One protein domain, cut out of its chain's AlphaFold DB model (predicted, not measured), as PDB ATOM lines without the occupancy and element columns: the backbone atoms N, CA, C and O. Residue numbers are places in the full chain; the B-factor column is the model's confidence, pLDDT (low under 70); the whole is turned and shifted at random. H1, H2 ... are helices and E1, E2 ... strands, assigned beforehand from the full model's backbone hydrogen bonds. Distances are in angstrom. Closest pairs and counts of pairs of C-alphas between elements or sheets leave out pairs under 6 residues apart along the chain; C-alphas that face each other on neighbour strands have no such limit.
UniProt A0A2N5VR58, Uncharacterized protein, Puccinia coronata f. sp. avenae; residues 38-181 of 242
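What this domain is: This is residues 38 to 181 of the 242 residues of an uncharacterized protein of Puccinia coronata f. sp. avenae (UniProt A0A2N5VR58). A helical hairpin of H3 and H4 makes the core, with H3 along one side of H4 and the first part of the long H6 crossing its other side steeply. H1 and H2 pack near the beginning of H4, H5 near its end, and a small hairpin of strands E1 and E2 lies by the beginning of H3. The printed part has 144 residues, with named elements in the order H1, H2, E1, E2, H3, H4, H5, H6; the two-strand sheet is antiparallel and the class mostly helix. The whole is compact, with a radius of gyration of the C-alphas of 15.4 A and spans of 40 by 39 by 30 A.

How they stand to each other: H1, residues 38 to 47, touches residues 124 to 125 alone of H4, residues 124 to 142, about perpendicular at 82 degrees; their closest C-alphas, Leu 41 and Tyr 125, are 7.4 A apart. H2, residues 51 to 58, touches residues 124 to 132 alone of H4, the closest C-alphas being Asn 51 and Leu 124, 5.6 A. E1, residues 83 to 86, and E2, residues 89 to 92, form an antiparallel hairpin, with N 84 and O 91 within hydrogen-bond range at 2.8 A. H3, residues 95 to 108, and H4 form a helical hairpin at a shallow tilt of 20 degrees, the closest C-alphas being Asp 101 and Thr 136, 5.8 A. H5, residues 153 to 156, touches residues 138 to 142 alone of H4, closest at the C-alphas of Gln 138 and Ala 156, 6.1 A. H6, residues 159 to 181, touches H4 opposite ways at a steep tilt of 59 degrees, with residues 159 to 166 alone; the closest C-alphas, Ile 134 and Tyr 162, are 6.8 A apart. Every O i to N i+4 pair is within hydrogen-bond range in H3 and H4, against 5 of 6 in H1, 2 of 4 in H2 and 17 of 19 in H6; H5 is too short for one.

Where its parts are: H1 begins at C-alpha 38, (83.126, 171.064, 124.474). From first to last C-alpha, H3 measures 20.1 A, H4 26.9 A and H6 31.1 A. H6 ends at C-alpha 181, (66.478, 164.411, 114.909).

The domain as a whole: The C-alphas farthest apart, those of Pro 64 and Lys 180, are 42.7 A apart. The printed part has no cut; the links H2 to E1 and H3 to H4 are long. Residues 60 to 66 and 88 have pLDDT under 70.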
ATOM      1  N   ILE A  38      81.980 170.277 124.960       76.81
ATOM      2  CA  ILE A  38      83.126 171.064 124.474       76.81
ATOM      3  C   ILE A  38      84.338 170.906 125.405       76.81
ATOM      4  O   ILE A  38      85.466 170.795 124.928       76.81
ATOM      5  N   GLN A  39      84.110 170.846 126.720       77.12
ATOM      6  CA  GLN A  39      85.172 170.672 127.712       77.12
ATOM      7  C   GLN A  39      85.881 169.317 127.567       77.12
ATOM      8  O   GLN A  39      87.107 169.263 127.640       77.12
ATOM      9  N   GLU A  40      85.133 168.237 127.311       77.25
ATOM     10  CA  GLU A  40      85.710 166.905 127.088       77.25
ATOM     11  C   GLU A  40      86.582 166.876 125.830       77.25
ATOM     12  O   GLU A  40      87.678 166.314 125.844       77.25
ATOM     13  N   LEU A  41      86.123 167.524 124.754       78.94
ATOM     14  CA  LEU A  41      86.874 167.610 123.503       78.94
ATOM     15  C   LEU A  41      88.164 168.423 123.675       78.94
ATOM     16  O   LEU A  41      89.222 168.003 123.212       78.94
ATOM     17  N   GLN A  42      88.095 169.563 124.367       76.62
ATOM     18  CA  GLN A  42      89.260 170.410 124.623       76.62
ATOM     19  C   GLN A  42      90.310 169.682 125.466       76.62
ATOM     20  O   GLN A  42      91.491 169.691 125.120       76.62
ATOM     21  N   GLU A  43      89.888 169.035 126.551       81.56
ATOM     22  CA  GLU A  43      90.784 168.271 127.417       81.56
ATOM     23  C   GLU A  43      91.451 167.119 126.657       81.56
ATOM     24  O   GLU A  43      92.648 166.888 126.815       81.56
ATOM     25  N   PHE A  44      90.709 166.429 125.789       83.25
ATOM     26  CA  PHE A  44      91.259 165.377 124.940       83.25
ATOM     27  C   PHE A  44      92.292 165.918 123.935       83.25
ATOM     28  O   PHE A  44      93.403 165.391 123.847       83.25
ATOM     29  N   CYS A  45      91.970 167.003 123.225       80.75
ATOM     30  CA  CYS A  45      92.866 167.627 122.245       80.75
ATOM     31  C   CYS A  45      94.135 168.229 122.872       80.75
ATOM     32  O   CYS A  45      95.138 168.385 122.184       80.75
ATOM     33  N   GLN A  46      94.129 168.555 124.167       84.19
ATOM     34  CA  GLN A  46      95.340 168.976 124.885       84.19
ATOM     35  C   GLN A  46      96.305 167.817 125.169       84.19
ATOM     36  O   GLN A  46      97.486 168.050 125.416       84.19
ATOM     37  N   ARG A  47      95.812 166.575 125.168       82.19
ATOM     38  CA  ARG A  47      96.578 165.391 125.585       82.19
ATOM     39  C   ARG A  47      97.220 164.661 124.419       82.19
ATOM     40  O   ARG A  47      98.327 164.151 124.555       82.19
ATOM     41  N   PHE A  48      96.526 164.609 123.289       83.19
ATOM     42  CA  PHE A  48      97.033 164.005 122.066       83.19
ATOM     43  C   PHE A  48      97.287 165.092 121.028       83.19
ATOM     44  O   PHE A  48      96.402 165.884 120.719       83.19
ATOM     45  N   ALA A  49      98.490 165.107 120.459       82.75
ATOM     46  CA  ALA A  49      98.839 166.038 119.389       82.75
ATOM     47  C   ALA A  49      98.474 165.483 118.002       82.75
ATOM     48  O   ALA A  49      98.237 166.247 117.070       82.75
ATOM     49  N   ASN A  50      98.471 164.154 117.838       85.31
ATOM     50  CA  ASN A  50      98.191 163.496 116.561       85.31
ATOM     51  C   ASN A  50      97.742 162.033 116.725       85.31
ATOM     52  O   ASN A  50      97.934 161.412 117.771       85.31
ATOM     53  N   ASN A  51      97.179 161.475 115.647       83.06
ATOM     54  CA  ASN A  51      96.615 160.121 115.614       83.06
ATOM     55  C   ASN A  51      97.637 159.017 115.932       83.06
ATOM     56  O   ASN A  51      97.267 157.981 116.482       83.06
ATOM     57  N   ASN A  52      98.925 159.244 115.658       84.00
ATOM     58  CA  ASN A  52      99.972 158.240 115.875       84.00
ATOM     59  C   ASN A  52     100.240 157.980 117.366       84.00
ATOM     60  O   ASN A  52     100.861 156.979 117.707       84.00
ATOM     61  N   GLN A  53      99.770 158.858 118.256       83.56
ATOM     62  CA  GLN A  53      99.905 158.712 119.709       83.56
ATOM     63  C   GLN A  53      98.743 157.936 120.348       83.56
ATOM     64  O   GLN A  53      98.893 157.398 121.443       83.56
ATOM     65  N   VAL A  54      97.598 157.839 119.665       84.12
ATOM     66  CA  VAL A  54      96.375 157.238 120.218       84.12
ATOM     67  C   VAL A  54      96.474 155.711 120.262       84.12
ATOM     68  O   VAL A  54      96.159 155.097 121.280       84.12
ATOM     69  N   GLN A  55      96.954 155.090 119.180       82.69
ATOM     70  CA  GLN A  55      97.090 153.631 119.097       82.69
ATOM     71  C   GLN A  55      98.056 153.075 120.165       82.69
ATOM     72  O   GLN A  55      97.664 152.144 120.867       82.69
ATOM     73  N   PRO A  56      99.267 153.636 120.380       82.81
ATOM     74  CA  PRO A  56     100.145 153.179 121.457       82.81
ATOM     75  C   PRO A  56      99.526 153.330 122.852       82.81
ATOM     76  O   PRO A  56      99.658 152.423 123.670       82.81
ATOM     77  N   ALA A  57      98.794 154.421 123.112       81.75
ATOM     78  CA  ALA A  57      98.115 154.642 124.393       81.75
ATOM     79  C   ALA A  57      96.988 153.625 124.664       81.75
ATOM     80  O   ALA A  57      96.718 153.278 125.815       81.75
ATOM     81  N   ALA A  58      96.354 153.101 123.611       77.75
ATOM     82  CA  ALA A  58      95.372 152.026 123.732       77.75
ATOM     83  C   ALA A  58      96.011 150.690 124.166       77.75
ATOM     84  O   ALA A  58      95.356 149.882 124.834       77.75
ATOM     85  N   THR A  59      97.289 150.468 123.834       73.19
ATOM     86  CA  THR A  59      98.015 149.226 124.136       73.19
ATOM     87  C   THR A  59      98.636 149.220 125.537       73.19
ATOM     88  O   THR A  59      99.231 150.194 125.997       73.19
ATOM     89  N   VAL A  60      98.527 148.080 126.229       59.69
ATOM     90  CA  VAL A  60      98.979 147.899 127.626       59.69
ATOM     91  C   VAL A  60     100.497 148.088 127.786       59.69
ATOM     92  O   VAL A  60     100.959 148.519 128.837       59.69
ATOM     93  N   LEU A  61     101.274 147.816 126.735       54.44
ATOM     94  CA  LEU A  61     102.740 147.774 126.771       54.44
ATOM     95  C   LEU A  61     103.427 149.157 126.801       54.44
ATOM     96  O   LEU A  61     104.649 149.211 126.900       54.44
ATOM     97  N   SER A  62     102.689 150.271 126.710       54.91
ATOM     98  CA  SER A  62     103.275 151.621 126.577       54.91
ATOM     99  C   SER A  62     102.734 152.681 127.553       54.91
ATOM    100  O   SER A  62     102.991 153.864 127.355       54.91
ATOM    101  N   SER A  63     102.011 152.308 128.616       50.88
ATOM    102  CA  SER A  63     101.367 153.282 129.524       50.88
ATOM    103  C   SER A  63     102.092 153.455 130.869       50.88
ATOM    104  O   SER A  63     102.187 152.476 131.606       50.88
ATOM    105  N   PRO A  64     102.460 154.690 131.278       51.22
ATOM    106  CA  PRO A  64     102.731 154.992 132.685       51.22
ATOM    107  C   PRO A  64     101.728 155.943 133.375       51.22
ATOM    108  O   PRO A  64     102.005 156.363 134.493       51.22
ATOM    109  N   ALA A  65     100.555 156.279 132.812       59.16
ATOM    110  CA  ALA A  65      99.563 157.076 133.560       59.16
ATOM    111  C   ALA A  65      98.105 156.796 133.163       59.16
ATOM    112  O   ALA A  65      97.743 156.853 131.991       59.16
ATOM    113  N   LEU A  66      97.244 156.552 134.160       63.44
ATOM    114  CA  LEU A  66      95.790 156.640 133.996       63.44
ATOM    115  C   LEU A  66      95.444 158.084 133.599       63.44
ATOM    116  O   LEU A  66      95.712 159.007 134.367       63.44
ATOM    117  N   MET A  67      94.875 158.300 132.409       71.31
ATOM    118  CA  MET A  67      94.662 159.662 131.897       71.31
ATOM    119  C   MET A  67      93.461 160.363 132.548       71.31
ATOM    120  O   MET A  67      93.369 161.590 132.539       71.31
ATOM    121  N   ILE A  68      92.514 159.611 133.102       78.06
ATOM    122  CA  ILE A  68      91.404 160.129 133.910       78.06
ATOM    123  C   ILE A  68      91.182 159.222 135.121       78.06
ATOM    124  O   ILE A  68      91.607 158.072 135.139       78.06
ATOM    125  N   ASN A  69      90.489 159.721 136.143       79.81
ATOM    126  CA  ASN A  69      90.030 158.859 137.228       79.81
ATOM    127  C   ASN A  69      88.985 157.862 136.695       79.81
ATOM    128  O   ASN A  69      88.067 158.266 135.979       79.81
ATOM    129  N   SER A  70      89.086 156.587 137.077       80.50
ATOM    130  CA  SER A  70      88.114 155.546 136.724       80.50
ATOM    131  C   SER A  70      86.673 155.903 137.105       80.50
ATOM    132  O   SER A  70      85.748 155.501 136.405       80.50
ATOM    133  N   SER A  71      86.458 156.706 138.156       81.31
ATOM    134  CA  SER A  71      85.123 157.188 138.548       81.31
ATOM    135  C   SER A  71      84.462 158.103 137.509       81.31
ATOM    136  O   SER A  71      83.237 158.232 137.496       81.31
ATOM    137  N   ASN A  72      85.248 158.711 136.615       82.62
ATOM    138  CA  ASN A  72      84.748 159.592 135.562       82.62
ATOM    139  C   ASN A  72      84.254 158.825 134.327       82.62
ATOM    140  O   ASN A  72      83.610 159.422 133.463       82.62
ATOM    141  N   VAL A  73      84.542 157.523 134.225       84.44
ATOM    142  CA  VAL A  73      84.079 156.698 133.107       84.44
ATOM    143  C   VAL A  73      82.590 156.404 133.260       84.44
ATOM    144  O   VAL A  73      82.101 155.965 134.299       84.44
ATOM    145  N   GLN A  74      81.842 156.677 132.197       84.31
ATOM    146  CA  GLN A  74      80.385 156.605 132.168       84.31
ATOM    147  C   GLN A  74      79.849 155.376 131.435       84.31
ATOM    148  O   GLN A  74      78.661 155.072 131.553       84.31
ATOM    149  N   ILE A  75      80.703 154.641 130.720       83.06
ATOM    150  CA  ILE A  75      80.299 153.381 130.097       83.06
ATOM    151  C   ILE A  75      80.120 152.288 131.158       83.06
ATOM    152  O   ILE A  75      80.821 152.247 132.171       83.06
ATOM    153  N   PHE A  76      79.157 151.396 130.927       82.12
ATOM    154  CA  PHE A  76      78.894 150.230 131.777       82.12
ATOM    155  C   PHE A  76      78.550 150.509 133.252       82.12
ATOM    156  O   PHE A  76      78.572 149.582 134.055       82.12
ATOM    157  N   LYS A  77      78.133 151.729 133.625       78.88
ATOM    158  CA  LYS A  77      77.706 152.061 135.007       78.88
ATOM    159  C   LYS A  77      76.620 151.134 135.572       78.88
ATOM    160  O   LYS A  77      76.584 150.886 136.768       78.88
ATOM    161  N   ASN A  78      75.760 150.605 134.703       75.12
ATOM    162  CA  ASN A  78      74.667 149.702 135.073       75.12
ATOM    163  C   ASN A  78      75.014 148.216 134.868       75.12
ATOM    164  O   ASN A  78      74.119 147.369 134.908       75.12
ATOM    165  N   ALA A  79      76.276 147.883 134.574       80.69
ATOM    166  CA  ALA A  79      76.684 146.498 134.405       80.69
ATOM    167  C   ALA A  79      76.616 145.772 135.754       80.69
ATOM    168  O   ALA A  79      77.179 146.222 136.747       80.69
ATOM    169  N   THR A  80      75.926 144.635 135.791       79.38
ATOM    170  CA  THR A  80      75.795 143.802 136.993       79.38
ATOM    171  C   THR A  80      76.377 142.434 136.685       79.38
ATOM    172  O   THR A  80      75.948 141.803 135.721       79.38
ATOM    173  N   GLN A  81      77.373 141.990 137.460       81.88
ATOM    174  CA  GLN A  81      78.064 140.705 137.249       81.88
ATOM    175  C   GLN A  81      78.532 140.506 135.790       81.88
ATOM    176  O   GLN A  81      78.312 139.462 135.183       81.88
ATOM    177  N   GLY A  82      79.107 141.549 135.179       81.75
ATOM    178  CA  GLY A  82      79.583 141.487 133.792       81.75
ATOM    179  C   GLY A  82      78.481 141.453 132.730       81.75
ATOM    180  O   GLY A  82      78.774 141.253 131.555       81.75
ATOM    181  N   SER A  83      77.219 141.642 133.114       83.38
ATOM    182  CA  SER A  83      76.078 141.666 132.201       83.38
ATOM    183  C   SER A  83      75.517 143.072 132.040       83.38
ATOM    184  O   SER A  83      75.435 143.838 132.999       83.38
ATOM    185  N   VAL A  84      75.083 143.400 130.825       83.44
ATOM    186  CA  VAL A  84      74.490 144.693 130.473       83.44
ATOM    187  C   VAL A  84      73.093 144.462 129.917       83.44
ATOM    188  O   VAL A  84      72.878 143.627 129.037       83.44
ATOM    189  N   LYS A  85      72.116 145.211 130.423       76.12
ATOM    190  CA  LYS A  85      70.744 145.166 129.914       76.12
ATOM    191  C   LYS A  85      70.648 145.972 128.620       76.12
ATOM    192  O   LYS A  85      70.886 147.168 128.648       76.12
ATOM    193  N   LEU A  86      70.240 145.347 127.516       71.69
ATOM    194  CA  LEU A  86      69.958 145.971 126.220       71.69
ATOM    195  C   LEU A  86      68.459 145.889 125.899       71.69
ATOM    196  O   LEU A  86      67.965 144.910 125.339       71.69
ATOM    197  N   GLY A  87      67.707 146.925 126.272       70.19
ATOM    198  CA  GLY A  87      66.254 146.961 126.103       70.19
ATOM    199  C   GLY A  87      65.573 145.861 126.923       70.19
ATOM    200  O   GLY A  87      65.482 145.960 128.147       70.19
ATOM    201  N   ARG A  88      65.090 144.814 126.242       68.94
ATOM    202  CA  ARG A  88      64.512 143.606 126.870       68.94
ATOM    203  C   ARG A  88      65.502 142.444 126.998       68.94
ATOM    204  O   ARG A  88      65.158 141.439 127.602       68.94
ATOM    205  N   GLN A  89      66.689 142.560 126.411       72.69
ATOM    206  CA  GLN A  89      67.704 141.508 126.402       72.69
ATOM    207  C   GLN A  89      68.749 141.773 127.486       72.69
ATOM    208  O   GLN A  89      69.009 142.922 127.836       72.69
ATOM    209  N   ILE A  90      69.356 140.712 128.011       79.25
ATOM    210  CA  ILE A  90      70.532 140.792 128.878       79.25
ATOM    211  C   ILE A  90      71.690 140.212 128.079       79.25
ATOM    212  O   ILE A  90      71.591 139.098 127.571       79.25
ATOM    213  N   ILE A  91      72.757 140.991 127.932       82.44
ATOM    214  CA  ILE A  91      73.964 140.578 127.226       82.44
ATOM    215  C   ILE A  91      75.045 140.337 128.268       82.44
ATOM    216  O   ILE A  91      75.428 141.258 128.989       82.44
ATOM    217  N   HIS A  92      75.522 139.100 128.346       86.62
ATOM    218  CA  HIS A  92      76.610 138.719 129.234       86.62
ATOM    219  C   HIS A  92      77.953 139.001 128.549       86.62
ATOM    220  O   HIS A  92      78.360 138.272 127.646       86.62
ATOM    221  N   LEU A  93      78.632 140.065 128.973       85.50
ATOM    222  CA  LEU A  93      79.943 140.458 128.447       85.50
ATOM    223  C   LEU A  93      81.087 139.822 129.241       85.50
ATOM    224  O   LEU A  93      82.161 139.614 128.691       85.50
ATOM    225  N   GLY A  94      80.853 139.486 130.511       86.50
ATOM    226  CA  GLY A  94      81.872 139.031 131.454       86.50
ATOM    227  C   GLY A  94      82.547 140.202 132.175       86.50
ATOM    228  O   GLY A  94      82.874 141.226 131.575       86.50
ATOM    229  N   SER A  95      82.754 140.064 133.487       86.69
ATOM    230  CA  SER A  95      83.259 141.154 134.338       86.69
ATOM    231  C   SER A  95      84.650 141.643 133.927       86.69
ATOM    232  O   SER A  95      84.922 142.839 133.999       86.69
ATOM    233  N   ASN A  96      85.504 140.739 133.439       87.81
ATOM    234  CA  ASN A  96      86.849 141.080 132.974       87.81
ATOM    235  C   ASN A  96      86.806 141.979 131.736       87.81
ATOM    236  O   ASN A  96      87.542 142.957 131.675       87.81
ATOM    237  N   ASN A  97      85.899 141.696 130.800       87.19
ATOM    238  CA  ASN A  97      85.734 142.490 129.585       87.19
ATOM    239  C   ASN A  97      85.162 143.875 129.907       87.19
ATOM    240  O   ASN A  97      85.657 144.877 129.408       87.19
ATOM    241  N   VAL A  98      84.195 143.961 130.828       87.69
ATOM    242  CA  VAL A  98      83.691 145.259 131.313       87.69
ATOM    243  C   VAL A  98      84.810 146.084 131.958       87.69
ATOM    244  O   VAL A  98      84.937 147.276 131.678       87.69
ATOM    245  N   CYS A  99      85.636 145.457 132.800       87.31
ATOM    246  CA  CYS A  99      86.773 146.119 133.437       87.31
ATOM    247  C   CYS A  99      87.829 146.554 132.408       87.31
ATOM    248  O   CYS A  99      88.356 147.663 132.503       87.31
ATOM    249  N   TYR A 100      88.098 145.717 131.405       88.75
ATOM    250  CA  TYR A 100      89.004 146.035 130.307       88.75
ATOM    251  C   TYR A 100      88.527 147.260 129.527       88.75
ATOM    252  O   TYR A 100      89.299 148.206 129.360       88.75
ATOM    253  N   ASP A 101      87.259 147.278 129.112       89.06
ATOM    254  CA  ASP A 101      86.678 148.378 128.345       89.06
ATOM    255  C   ASP A 101      86.722 149.687 129.145       89.06
ATOM    256  O   ASP A 101      87.144 150.725 128.633       89.06
ATOM    257  N   GLN A 102      86.357 149.642 130.433       89.44
ATOM    258  CA  GLN A 102      86.474 150.798 131.331       89.44
ATOM    259  C   GLN A 102      87.930 151.255 131.477       89.44
ATOM    260  O   GLN A 102      88.212 152.450 131.405       89.44
ATOM    261  N   GLY A 103      88.865 150.319 131.634       88.44
ATOM    262  CA  GLY A 103      90.293 150.612 131.704       88.44
ATOM    263  C   GLY A 103      90.827 151.242 130.418       88.44
ATOM    264  O   GLY A 103      91.655 152.149 130.484       88.44
ATOM    265  N   LEU A 104      90.338 150.821 129.249       88.81
ATOM    266  CA  LEU A 104      90.716 151.414 127.969       88.81
ATOM    267  C   LEU A 104      90.213 152.856 127.846       88.81
ATOM    268  O   LEU A 104      90.979 153.733 127.451       88.81
ATOM    269  N   MET A 105      88.974 153.124 128.264       88.94
ATOM    270  CA  MET A 105      88.439 154.488 128.335       88.94
ATOM    271  C   MET A 105      89.293 155.379 129.241       88.94
ATOM    272  O   MET A 105      89.633 156.500 128.862       88.94
ATOM    273  N   VAL A 106      89.718 154.859 130.400       88.62
ATOM    274  CA  VAL A 106      90.639 155.568 131.299       88.62
ATOM    275  C   VAL A 106      91.972 155.874 130.621       88.62
ATOM    276  O   VAL A 106      92.460 157.000 130.723       88.62
ATOM    277  N   ARG A 107      92.559 154.894 129.924       86.81
ATOM    278  CA  ARG A 107      93.844 155.050 129.224       86.81
ATOM    279  C   ARG A 107      93.780 156.014 128.049       86.81
ATOM    280  O   ARG A 107      94.799 156.593 127.725       86.81
ATOM    281  N   LEU A 108      92.620 156.192 127.425       87.19
ATOM    282  CA  LEU A 108      92.435 157.134 126.317       87.19
ATOM    283  C   LEU A 108      91.846 158.479 126.766       87.19
ATOM    284  O   LEU A 108      91.696 159.394 125.960       87.19
ATOM    285  N   GLY A 109      91.522 158.623 128.053       87.38
ATOM    286  CA  GLY A 109      90.920 159.835 128.600       87.38
ATOM    287  C   GLY A 109      89.480 160.077 128.146       87.38
ATOM    288  O   GLY A 109      89.027 161.217 128.150       87.38
ATOM    289  N   LEU A 110      88.763 159.025 127.754       87.56
ATOM    290  CA  LEU A 110      87.382 159.104 127.296       87.56
ATOM    291  C   LEU A 110      86.434 158.865 128.477       87.56
ATOM    292  O   LEU A 110      86.495 157.832 129.137       87.56
ATOM    293  N   ARG A 111      85.535 159.810 128.761       86.94
ATOM    294  CA  ARG A 111      84.530 159.653 129.832       86.94
ATOM    295  C   ARG A 111      83.294 158.922 129.334       86.94
ATOM    296  O   ARG A 111      82.813 157.992 129.975       86.94
ATOM    297  N   THR A 112      82.790 159.328 128.179       85.50
ATOM    298  CA  THR A 112      81.648 158.720 127.495       85.50
ATOM    299  C   THR A 112      82.096 158.221 126.127       85.50
ATOM    300  O   THR A 112      83.065 158.730 125.566       85.50
ATOM    301  N   TRP A 113      81.416 157.208 125.588       87.88
ATOM    302  CA  TRP A 113      81.601 156.845 124.188       87.88
ATOM    303  C   TRP A 113      80.634 157.681 123.347       87.88
ATOM    304  O   TRP A 113      79.435 157.398 123.300       87.88
ATOM    305  N   CYS A 114      81.142 158.756 122.745       86.81
ATOM    306  CA  CYS A 114      80.332 159.767 122.073       86.81
ATOM    307  C   CYS A 114      81.096 160.387 120.889       86.81
ATOM    308  O   CYS A 114      81.605 161.501 121.004       86.81
ATOM    309  N   PRO A 115      81.182 159.705 119.731       88.06
ATOM    310  CA  PRO A 115      81.920 160.221 118.579       88.06
ATOM    311  C   PRO A 115      81.366 161.568 118.093       88.06
ATOM    312  O   PRO A 115      80.154 161.813 118.089       88.06
ATOM    313  N   ASN A 116      82.255 162.443 117.623       87.81
ATOM    314  CA  ASN A 116      81.892 163.743 117.079       87.81
ATOM    315  C   ASN A 116      81.387 163.607 115.636       87.81
ATOM    316  O   ASN A 116      82.149 163.632 114.670       87.81
ATOM    317  N   LEU A 117      80.065 163.534 115.488       87.06
ATOM    318  CA  LEU A 117      79.390 163.392 114.196       87.06
ATOM    319  C   LEU A 117      79.482 164.635 113.285       87.06
ATOM    320  O   LEU A 117      79.018 164.585 112.146       87.06
ATOM    321  N   LYS A 118      80.019 165.762 113.766       83.81
ATOM    322  CA  LYS A 118      80.204 166.980 112.954       83.81
ATOM    323  C   LYS A 118      81.563 167.028 112.260       83.81
ATOM    324  O   LYS A 118      81.704 167.759 111.286       83.81
ATOM    325  N   GLU A 119      82.536 166.292 112.780       85.19
ATOM    326  CA  GLU A 119      83.896 166.239 112.254       85.19
ATOM    327  C   GLU A 119      84.105 165.033 111.336       85.19
ATOM    328  O   GLU A 119      83.287 164.110 111.278       85.19
ATOM    329  N   ASP A 120      85.225 165.057 110.618       87.50
ATOM    330  CA  ASP A 120      85.652 163.948 109.780       87.50
ATOM    331  C   ASP A 120      85.958 162.681 110.601       87.50
ATOM    332  O   ASP A 120      86.354 162.745 111.768       87.50
ATOM    333  N   SER A 121      85.795 161.515 109.976       87.75
ATOM    334  CA  SER A 121      86.070 160.215 110.603       87.75
ATOM    335  C   SER A 121      87.526 160.030 111.044       87.75
ATOM    336  O   SER A 121      87.781 159.310 112.008       87.75
ATOM    337  N   ALA A 122      88.473 160.709 110.389       88.44
ATOM    338  CA  ALA A 122      89.890 160.688 110.730       88.44
ATOM    339  C   ALA A 122      90.296 161.787 111.728       88.44
ATOM    340  O   ALA A 122      91.485 161.903 112.053       88.44
ATOM    341  N   SER A 123      89.345 162.596 112.227       89.50
ATOM    342  CA  SER A 123      89.642 163.550 113.297       89.50
ATOM    343  C   SER A 123      90.159 162.809 114.527       89.50
ATOM    344  O   SER A 123      89.761 161.678 114.800       89.50
ATOM    345  N   LEU A 124      91.062 163.442 115.274       88.81
ATOM    346  CA  LEU A 124      91.781 162.801 116.377       88.81
ATOM    347  C   LEU A 124      90.844 162.129 117.392       88.81
ATOM    348  O   LEU A 124      91.062 160.998 117.826       88.81
ATOM    349  N   TYR A 125      89.766 162.828 117.734       87.94
ATOM    350  CA  TYR A 125      88.757 162.356 118.670       87.94
ATOM    351  C   TYR A 125      87.942 161.182 118.109       87.94
ATOM    352  O   TYR A 125      87.682 160.205 118.818       87.94
ATOM    353  N   ASN A 126      87.576 161.235 116.826       90.88
ATOM    354  CA  ASN A 126      86.834 160.164 116.157       90.88
ATOM    355  C   ASN A 126      87.692 158.918 115.926       90.88
ATOM    356  O   ASN A 126      87.212 157.799 116.118       90.88
ATOM    357  N   ALA A 127      88.973 159.101 115.610       90.81
ATOM    358  CA  ALA A 127      89.946 158.025 115.516       90.81
ATOM    359  C   ALA A 127      90.121 157.314 116.865       90.81
ATOM    360  O   ALA A 127      90.102 156.086 116.909       90.81
ATOM    361  N   ALA A 128      90.186 158.052 117.979       91.25
ATOM    362  CA  ALA A 128      90.231 157.452 119.313       91.25
ATOM    363  C   ALA A 128      88.980 156.633 119.644       91.25
ATOM    364  O   ALA A 128      89.098 155.526 120.171       91.25
ATOM    365  N   HIS A 129      87.789 157.115 119.280       91.56
ATOM    366  CA  HIS A 129      86.552 156.345 119.439       91.56
ATOM    367  C   HIS A 129      86.545 155.079 118.579       91.56
ATOM    368  O   HIS A 129      86.132 154.024 119.061       91.56
ATOM    369  N   CYS A 130      87.043 155.168 117.341       93.25
ATOM    370  CA  CYS A 130      87.178 154.036 116.428       93.25
ATOM    371  C   CYS A 130      88.128 152.970 116.996       93.25
ATOM    372  O   CYS A 130      87.737 151.812 117.143       93.25
ATOM    373  N   ILE A 131      89.338 153.373 117.400       90.94
ATOM    374  CA  ILE A 131      90.335 152.493 118.028       90.94
ATOM    375  C   ILE A 131      89.754 151.841 119.281       90.94
ATOM    376  O   ILE A 131      89.863 150.624 119.432       90.94
ATOM    377  N   THR A 132      89.095 152.624 120.142       91.56
ATOM    378  CA  THR A 132      88.426 152.115 121.347       91.56
ATOM    379  C   THR A 132      87.445 151.012 120.982       91.56
ATOM    380  O   THR A 132      87.609 149.891 121.441       91.56
ATOM    381  N   THR A 133      86.477 151.298 120.106       93.19
ATOM    382  CA  THR A 133      85.432 150.341 119.721       93.19
ATOM    383  C   THR A 133      85.990 149.067 119.112       93.19
ATOM    384  O   THR A 133      85.486 147.987 119.402       93.19
ATOM    385  N   ILE A 134      86.985 149.173 118.232       92.25
ATOM    386  CA  ILE A 134      87.533 147.999 117.553       92.25
ATOM    387  C   ILE A 134      88.333 147.147 118.535       92.25
ATOM    388  O   ILE A 134      88.159 145.932 118.552       92.25
ATOM    389  N   THR A 135      89.140 147.778 119.388       90.94
ATOM    390  CA  THR A 135      89.948 147.074 120.390       90.94
ATOM    391  C   THR A 135      89.052 146.361 121.402       90.94
ATOM    392  O   THR A 135      89.203 145.161 121.607       90.94
ATOM    393  N   THR A 136      88.059 147.049 121.977       91.31
ATOM    394  CA  THR A 136      87.105 146.417 122.904       91.31
ATOM    395  C   THR A 136      86.322 145.306 122.218       91.31
ATOM    396  O   THR A 136      86.193 144.212 122.756       91.31
ATOM    397  N   PHE A 137      85.850 145.526 120.989       90.88
ATOM    398  CA  PHE A 137      85.136 144.497 120.240       90.88
ATOM    399  C   PHE A 137      85.977 143.228 120.059       90.88
ATOM    400  O   PHE A 137      85.480 142.129 120.303       90.88
ATOM    401  N   GLN A 138      87.238 143.375 119.650       90.56
ATOM    402  CA  GLN A 138      88.152 142.254 119.441       90.56
ATOM    403  C   GLN A 138      88.400 141.476 120.734       90.56
ATOM    404  O   GLN A 138      88.321 140.247 120.723       90.56
ATOM    405  N   GLU A 139      88.596 142.173 121.850       88.94
ATOM    406  CA  GLU A 139      88.804 141.543 123.157       88.94
ATOM    407  C   GLU A 139      87.554 140.824 123.658       88.94
ATOM    408  O   GLU A 139      87.629 139.702 124.154       88.94
ATOM    409  N   LEU A 140      86.368 141.396 123.443       89.31
ATOM    410  CA  LEU A 140      85.111 140.729 123.770       89.31
ATOM    411  C   LEU A 140      84.876 139.478 122.913       89.31
ATOM    412  O   LEU A 140      84.340 138.485 123.410       89.31
ATOM    413  N   VAL A 141      85.256 139.506 121.632       88.94
ATOM    414  CA  VAL A 141      85.191 138.317 120.771       88.94
ATOM    415  C   VAL A 141      86.182 137.253 121.248       88.94
ATOM    416  O   VAL A 141      85.791 136.091 121.358       88.94
ATOM    417  N   ALA A 142      87.416 137.637 121.588       87.12
ATOM    418  CA  ALA A 142      88.423 136.731 122.147       87.12
ATOM    419  C   ALA A 142      87.986 136.144 123.502       87.12
ATOM    420  O   ALA A 142      88.202 134.965 123.773       87.12
ATOM    421  N   GLY A 143      87.290 136.939 124.317       85.69
ATOM    422  CA  GLY A 143      86.661 136.541 125.574       85.69
ATOM    423  C   GLY A 143      85.316 135.819 125.419       85.69
ATOM    424  O   GLY A 143      84.602 135.663 126.407       85.69
ATOM    425  N   TYR A 144      84.948 135.396 124.205       85.50
ATOM    426  CA  TYR A 144      83.740 134.620 123.895       85.50
ATOM    427  C   TYR A 144      82.396 135.297 124.234       85.50
ATOM    428  O   TYR A 144      81.348 134.640 124.203       85.50
ATOM    429  N   ALA A 145      82.378 136.613 124.473       85.00
ATOM    430  CA  ALA A 145      81.174 137.361 124.847       85.00
ATOM    431  C   ALA A 145      80.092 137.354 123.752       85.00
ATOM    432  O   ALA A 145      78.903 137.455 124.047       85.00
ATOM    433  N   TYR A 146      80.488 137.200 122.484       86.25
ATOM    434  CA  TYR A 146      79.588 137.215 121.322       86.25
ATOM    435  C   TYR A 146      79.397 135.850 120.647       86.25
ATOM    436  O   TYR A 146      78.902 135.781 119.522       86.25
ATOM    437  N   THR A 147      79.750 134.752 121.318       82.94
ATOM    438  CA  THR A 147      79.599 133.380 120.784       82.94
ATOM    439  C   THR A 147      78.178 133.063 120.322       82.94
ATOM    440  O   THR A 147      77.988 132.473 119.261       82.94
ATOM    441  N   TYR A 148      77.170 133.539 121.056       81.25
ATOM    442  CA  TYR A 148      75.753 133.371 120.716       81.25
ATOM    443  C   TYR A 148      75.322 134.073 119.413       81.25
ATOM    444  O   TYR A 148      74.230 133.811 118.916       81.25
ATOM    445  N   MET A 149      76.149 134.970 118.864       82.12
ATOM    446  CA  MET A 149      75.921 135.638 117.575       82.12
ATOM    447  C   MET A 149      76.684 134.984 116.413       82.12
ATOM    448  O   MET A 149      76.724 135.556 115.325       82.12
ATOM    449  N   SER A 150      77.307 133.820 116.637       78.88
ATOM    450  CA  SER A 150      78.054 133.071 115.617       78.88
ATOM    451  C   SER A 150      79.153 133.901 114.938       78.88
ATOM    452  O   SER A 150      79.337 133.845 113.724       78.88
ATOM    453  N   VAL A 151      79.882 134.705 115.720       78.50
ATOM    454  CA  VAL A 151      80.999 135.511 115.205       78.50
ATOM    455  C   VAL A 151      82.151 134.601 114.791       78.50
ATOM    456  O   VAL A 151      82.637 133.802 115.589       78.50
ATOM    457  N   ASN A 152      82.632 134.767 113.559       76.81
ATOM    458  CA  ASN A 152      83.862 134.131 113.104       76.81
ATOM    459  C   ASN A 152      85.074 134.840 113.743       76.81
ATOM    460  O   ASN A 152      85.359 135.997 113.426       76.81
ATOM    461  N   SER A 153      85.783 134.150 114.640       72.31
ATOM    462  CA  SER A 153      86.933 134.696 115.376       72.31
ATOM    463  C   SER A 153      88.123 135.050 114.478       72.31
ATOM    464  O   SER A 153      88.844 135.993 114.786       72.31
ATOM    465  N   GLN A 154      88.306 134.368 113.341       73.81
ATOM    466  CA  GLN A 154      89.349 134.726 112.371       73.81
ATOM    467  C   GLN A 154      89.004 135.999 111.603       73.81
ATOM    468  O   GLN A 154      89.882 136.782 111.247       73.81
ATOM    469  N   LEU A 155      87.715 136.240 111.363       70.19
ATOM    470  CA  LEU A 155      87.283 137.489 110.752       70.19
ATOM    471  C   LEU A 155      87.364 138.647 111.753       70.19
ATOM    472  O   LEU A 155      87.651 139.762 111.332       70.19
ATOM    473  N   ALA A 156      87.208 138.369 113.055       72.25
ATOM    474  CA  ALA A 156      87.322 139.336 114.152       72.25
ATOM    475  C   ALA A 156      88.686 140.053 114.205       72.25
ATOM    476  O   ALA A 156      88.758 141.219 114.592       72.25
ATOM    477  N   THR A 157      89.757 139.410 113.735       78.19
ATOM    478  CA  THR A 157      91.096 140.015 113.668       78.19
ATOM    479  C   THR A 157      91.317 140.889 112.428       78.19
ATOM    480  O   THR A 157      92.343 141.558 112.333       78.19
ATOM    481  N   ASN A 158      90.377 140.932 111.474       86.56
ATOM    482  CA  ASN A 158      90.476 141.801 110.299       86.56
ATOM    483  C   ASN A 158      90.108 143.253 110.650       86.56
ATOM    484  O   ASN A 158      89.002 143.730 110.391       86.56
ATOM    485  N   THR A 159      91.063 143.970 111.240       87.56
ATOM    486  CA  THR A 159      90.896 145.356 111.694       87.56
ATOM    487  C   THR A 159      90.441 146.293 110.568       87.56
ATOM    488  O   THR A 159      89.556 147.114 110.788       87.56
ATOM    489  N   ALA A 160      90.971 146.147 109.348       89.56
ATOM    490  CA  ALA A 160      90.613 147.009 108.216       89.56
ATOM    491  C   ALA A 160      89.119 146.914 107.857       89.56
ATOM    492  O   ALA A 160      88.455 147.936 107.661       89.56
ATOM    493  N   LEU A 161      88.570 145.695 107.846       88.00
ATOM    494  CA  LEU A 161      87.146 145.465 107.605       88.00
ATOM    495  C   LEU A 161      86.277 146.135 108.681       88.00
ATOM    496  O   LEU A 161      85.264 146.763 108.360       88.00
ATOM    497  N   TYR A 162      86.670 146.040 109.955       89.38
ATOM    498  CA  TYR A 162      85.914 146.663 111.043       89.38
ATOM    499  C   TYR A 162      86.031 148.181 111.069       89.38
ATOM    500  O   TYR A 162      85.034 148.821 111.390       89.38
ATOM    501  N   ILE A 163      87.163 148.768 110.665       91.44
ATOM    502  CA  ILE A 163      87.272 150.223 110.464       91.44
ATOM    503  C   ILE A 163      86.254 150.679 109.413       91.44
ATOM    504  O   ILE A 163      85.517 151.640 109.634       91.44
ATOM    505  N   GLN A 164      86.148 149.967 108.288       91.44
ATOM    506  CA  GLN A 164      85.182 150.308 107.243       91.44
ATOM    507  C   GLN A 164      83.732 150.167 107.735       91.44
ATOM    508  O   GLN A 164      82.914 151.069 107.533       91.44
ATOM    509  N   ALA A 165      83.408 149.059 108.410       91.31
ATOM    510  CA  ALA A 165      82.075 148.829 108.966       91.31
ATOM    511  C   ALA A 165      81.712 149.865 110.043       91.31
ATOM    512  O   ALA A 165      80.583 150.362 110.073       91.31
ATOM    513  N   TYR A 166      82.677 150.220 110.892       92.62
ATOM    514  CA  TYR A 166      82.563 151.270 111.894       92.62
ATOM    515  C   TYR A 166      82.254 152.617 111.246       92.62
ATOM    516  O   TYR A 166      81.247 153.241 111.584       92.62
ATOM    517  N   ASN A 167      83.061 153.030 110.266       92.88
ATOM    518  CA  ASN A 167      82.898 154.311 109.586       92.88
ATOM    519  C   ASN A 167      81.532 154.408 108.904       92.88
ATOM    520  O   ASN A 167      80.836 155.412 109.051       92.88
ATOM    521  N   HIS A 168      81.093 153.339 108.235       91.25
ATOM    522  CA  HIS A 168      79.750 153.277 107.666       91.25
ATOM    523  C   HIS A 168      78.660 153.415 108.745       91.25
ATOM    524  O   HIS A 168      77.693 154.164 108.590       91.25
ATOM    525  N   TYR A 169      78.782 152.725 109.876       90.12
ATOM    526  CA  TYR A 169      77.751 152.804 110.907       90.12
ATOM    527  C   TYR A 169      77.715 154.164 111.613       90.12
ATOM    528  O   TYR A 169      76.650 154.764 111.747       90.12
ATOM    529  N   VAL A 170      78.859 154.679 112.051       89.88
ATOM    530  CA  VAL A 170      78.935 155.919 112.831       89.88
ATOM    531  C   VAL A 170      78.768 157.142 111.929       89.88
ATOM    532  O   VAL A 170      77.867 157.954 112.138       89.88
ATOM    533  N   HIS A 171      79.568 157.260 110.872       89.69
ATOM    534  CA  HIS A 171      79.608 158.480 110.060       89.69
ATOM    535  C   HIS A 171      78.563 158.520 108.941       89.69
ATOM    536  O   HIS A 171      78.319 159.590 108.388       89.69
ATOM    537  N   TYR A 172      77.882 157.410 108.644       89.62
ATOM    538  CA  TYR A 172      76.740 157.412 107.727       89.62
ATOM    539  C   TYR A 172      75.414 157.118 108.443       89.62
ATOM    540  O   TYR A 172      74.536 157.982 108.478       89.62
ATOM    541  N   VAL A 173      75.247 155.947 109.071       88.50
ATOM    542  CA  VAL A 173      73.949 155.569 109.675       88.50
ATOM    543  C   VAL A 173      73.585 156.467 110.864       88.50
ATOM    544  O   VAL A 173      72.472 157.001 110.921       88.50
ATOM    545  N   LEU A 174      74.503 156.649 111.815       85.81
ATOM    546  CA  LEU A 174      74.261 157.421 113.034       85.81
ATOM    547  C   LEU A 174      74.187 158.924 112.743       85.81
ATOM    548  O   LEU A 174      73.281 159.595 113.240       85.81
ATOM    549  N   LEU A 175      75.046 159.428 111.851       86.31
ATOM    550  CA  LEU A 175      74.974 160.802 111.349       86.31
ATOM    551  C   LEU A 175      73.620 161.116 110.699       86.31
ATOM    552  O   LEU A 175      73.040 162.170 110.955       86.31
ATOM    553  N   ASN A 176      73.085 160.210 109.876       86.88
ATOM    554  CA  ASN A 176      71.781 160.410 109.244       86.88
ATOM    555  C   ASN A 176      70.651 160.482 110.278       86.88
ATOM    556  O   ASN A 176      69.768 161.332 110.155       86.88
ATOM    557  N   LYS A 177      70.696 159.649 111.325       84.19
ATOM    558  CA  LYS A 177      69.755 159.750 112.452       84.19
ATOM    559  C   LYS A 177      69.893 161.081 113.187       84.19
ATOM    560  O   LYS A 177      68.891 161.756 113.394       84.19
ATOM    561  N   TYR A 178      71.121 161.492 113.501       83.62
ATOM    562  CA  TYR A 178      71.401 162.766 114.162       83.62
ATOM    563  C   TYR A 178      70.872 163.965 113.362       83.62
ATOM    564  O   TYR A 178      70.189 164.833 113.900       83.62
ATOM    565  N   LYS A 179      71.113 163.985 112.046       85.38
ATOM    566  CA  LYS A 179      70.600 165.028 111.145       85.38
ATOM    567  C   LYS A 179      69.072 165.066 111.102       85.38
ATOM    568  O   LYS A 179      68.511 166.155 111.029       85.38
ATOM    569  N   LYS A 180      68.403 163.908 111.114       84.00
ATOM    570  CA  LYS A 180      66.934 163.830 111.147       84.00
ATOM    571  C   LYS A 180      66.372 164.393 112.451       84.00
ATOM    572  O   LYS A 180      65.491 165.240 112.396       84.00
ATOM    573  N   GLU A 181      66.925 163.977 113.583       81.94
ATOM    574  CA  GLU A 181      66.478 164.411 114.909       81.94
ATOM    575  C   GLU A 181      66.700 165.910 115.136       81.94
ATOM    576  O   GLU A 181      65.848 166.588 115.693       81.94
TER     577      GLU A 181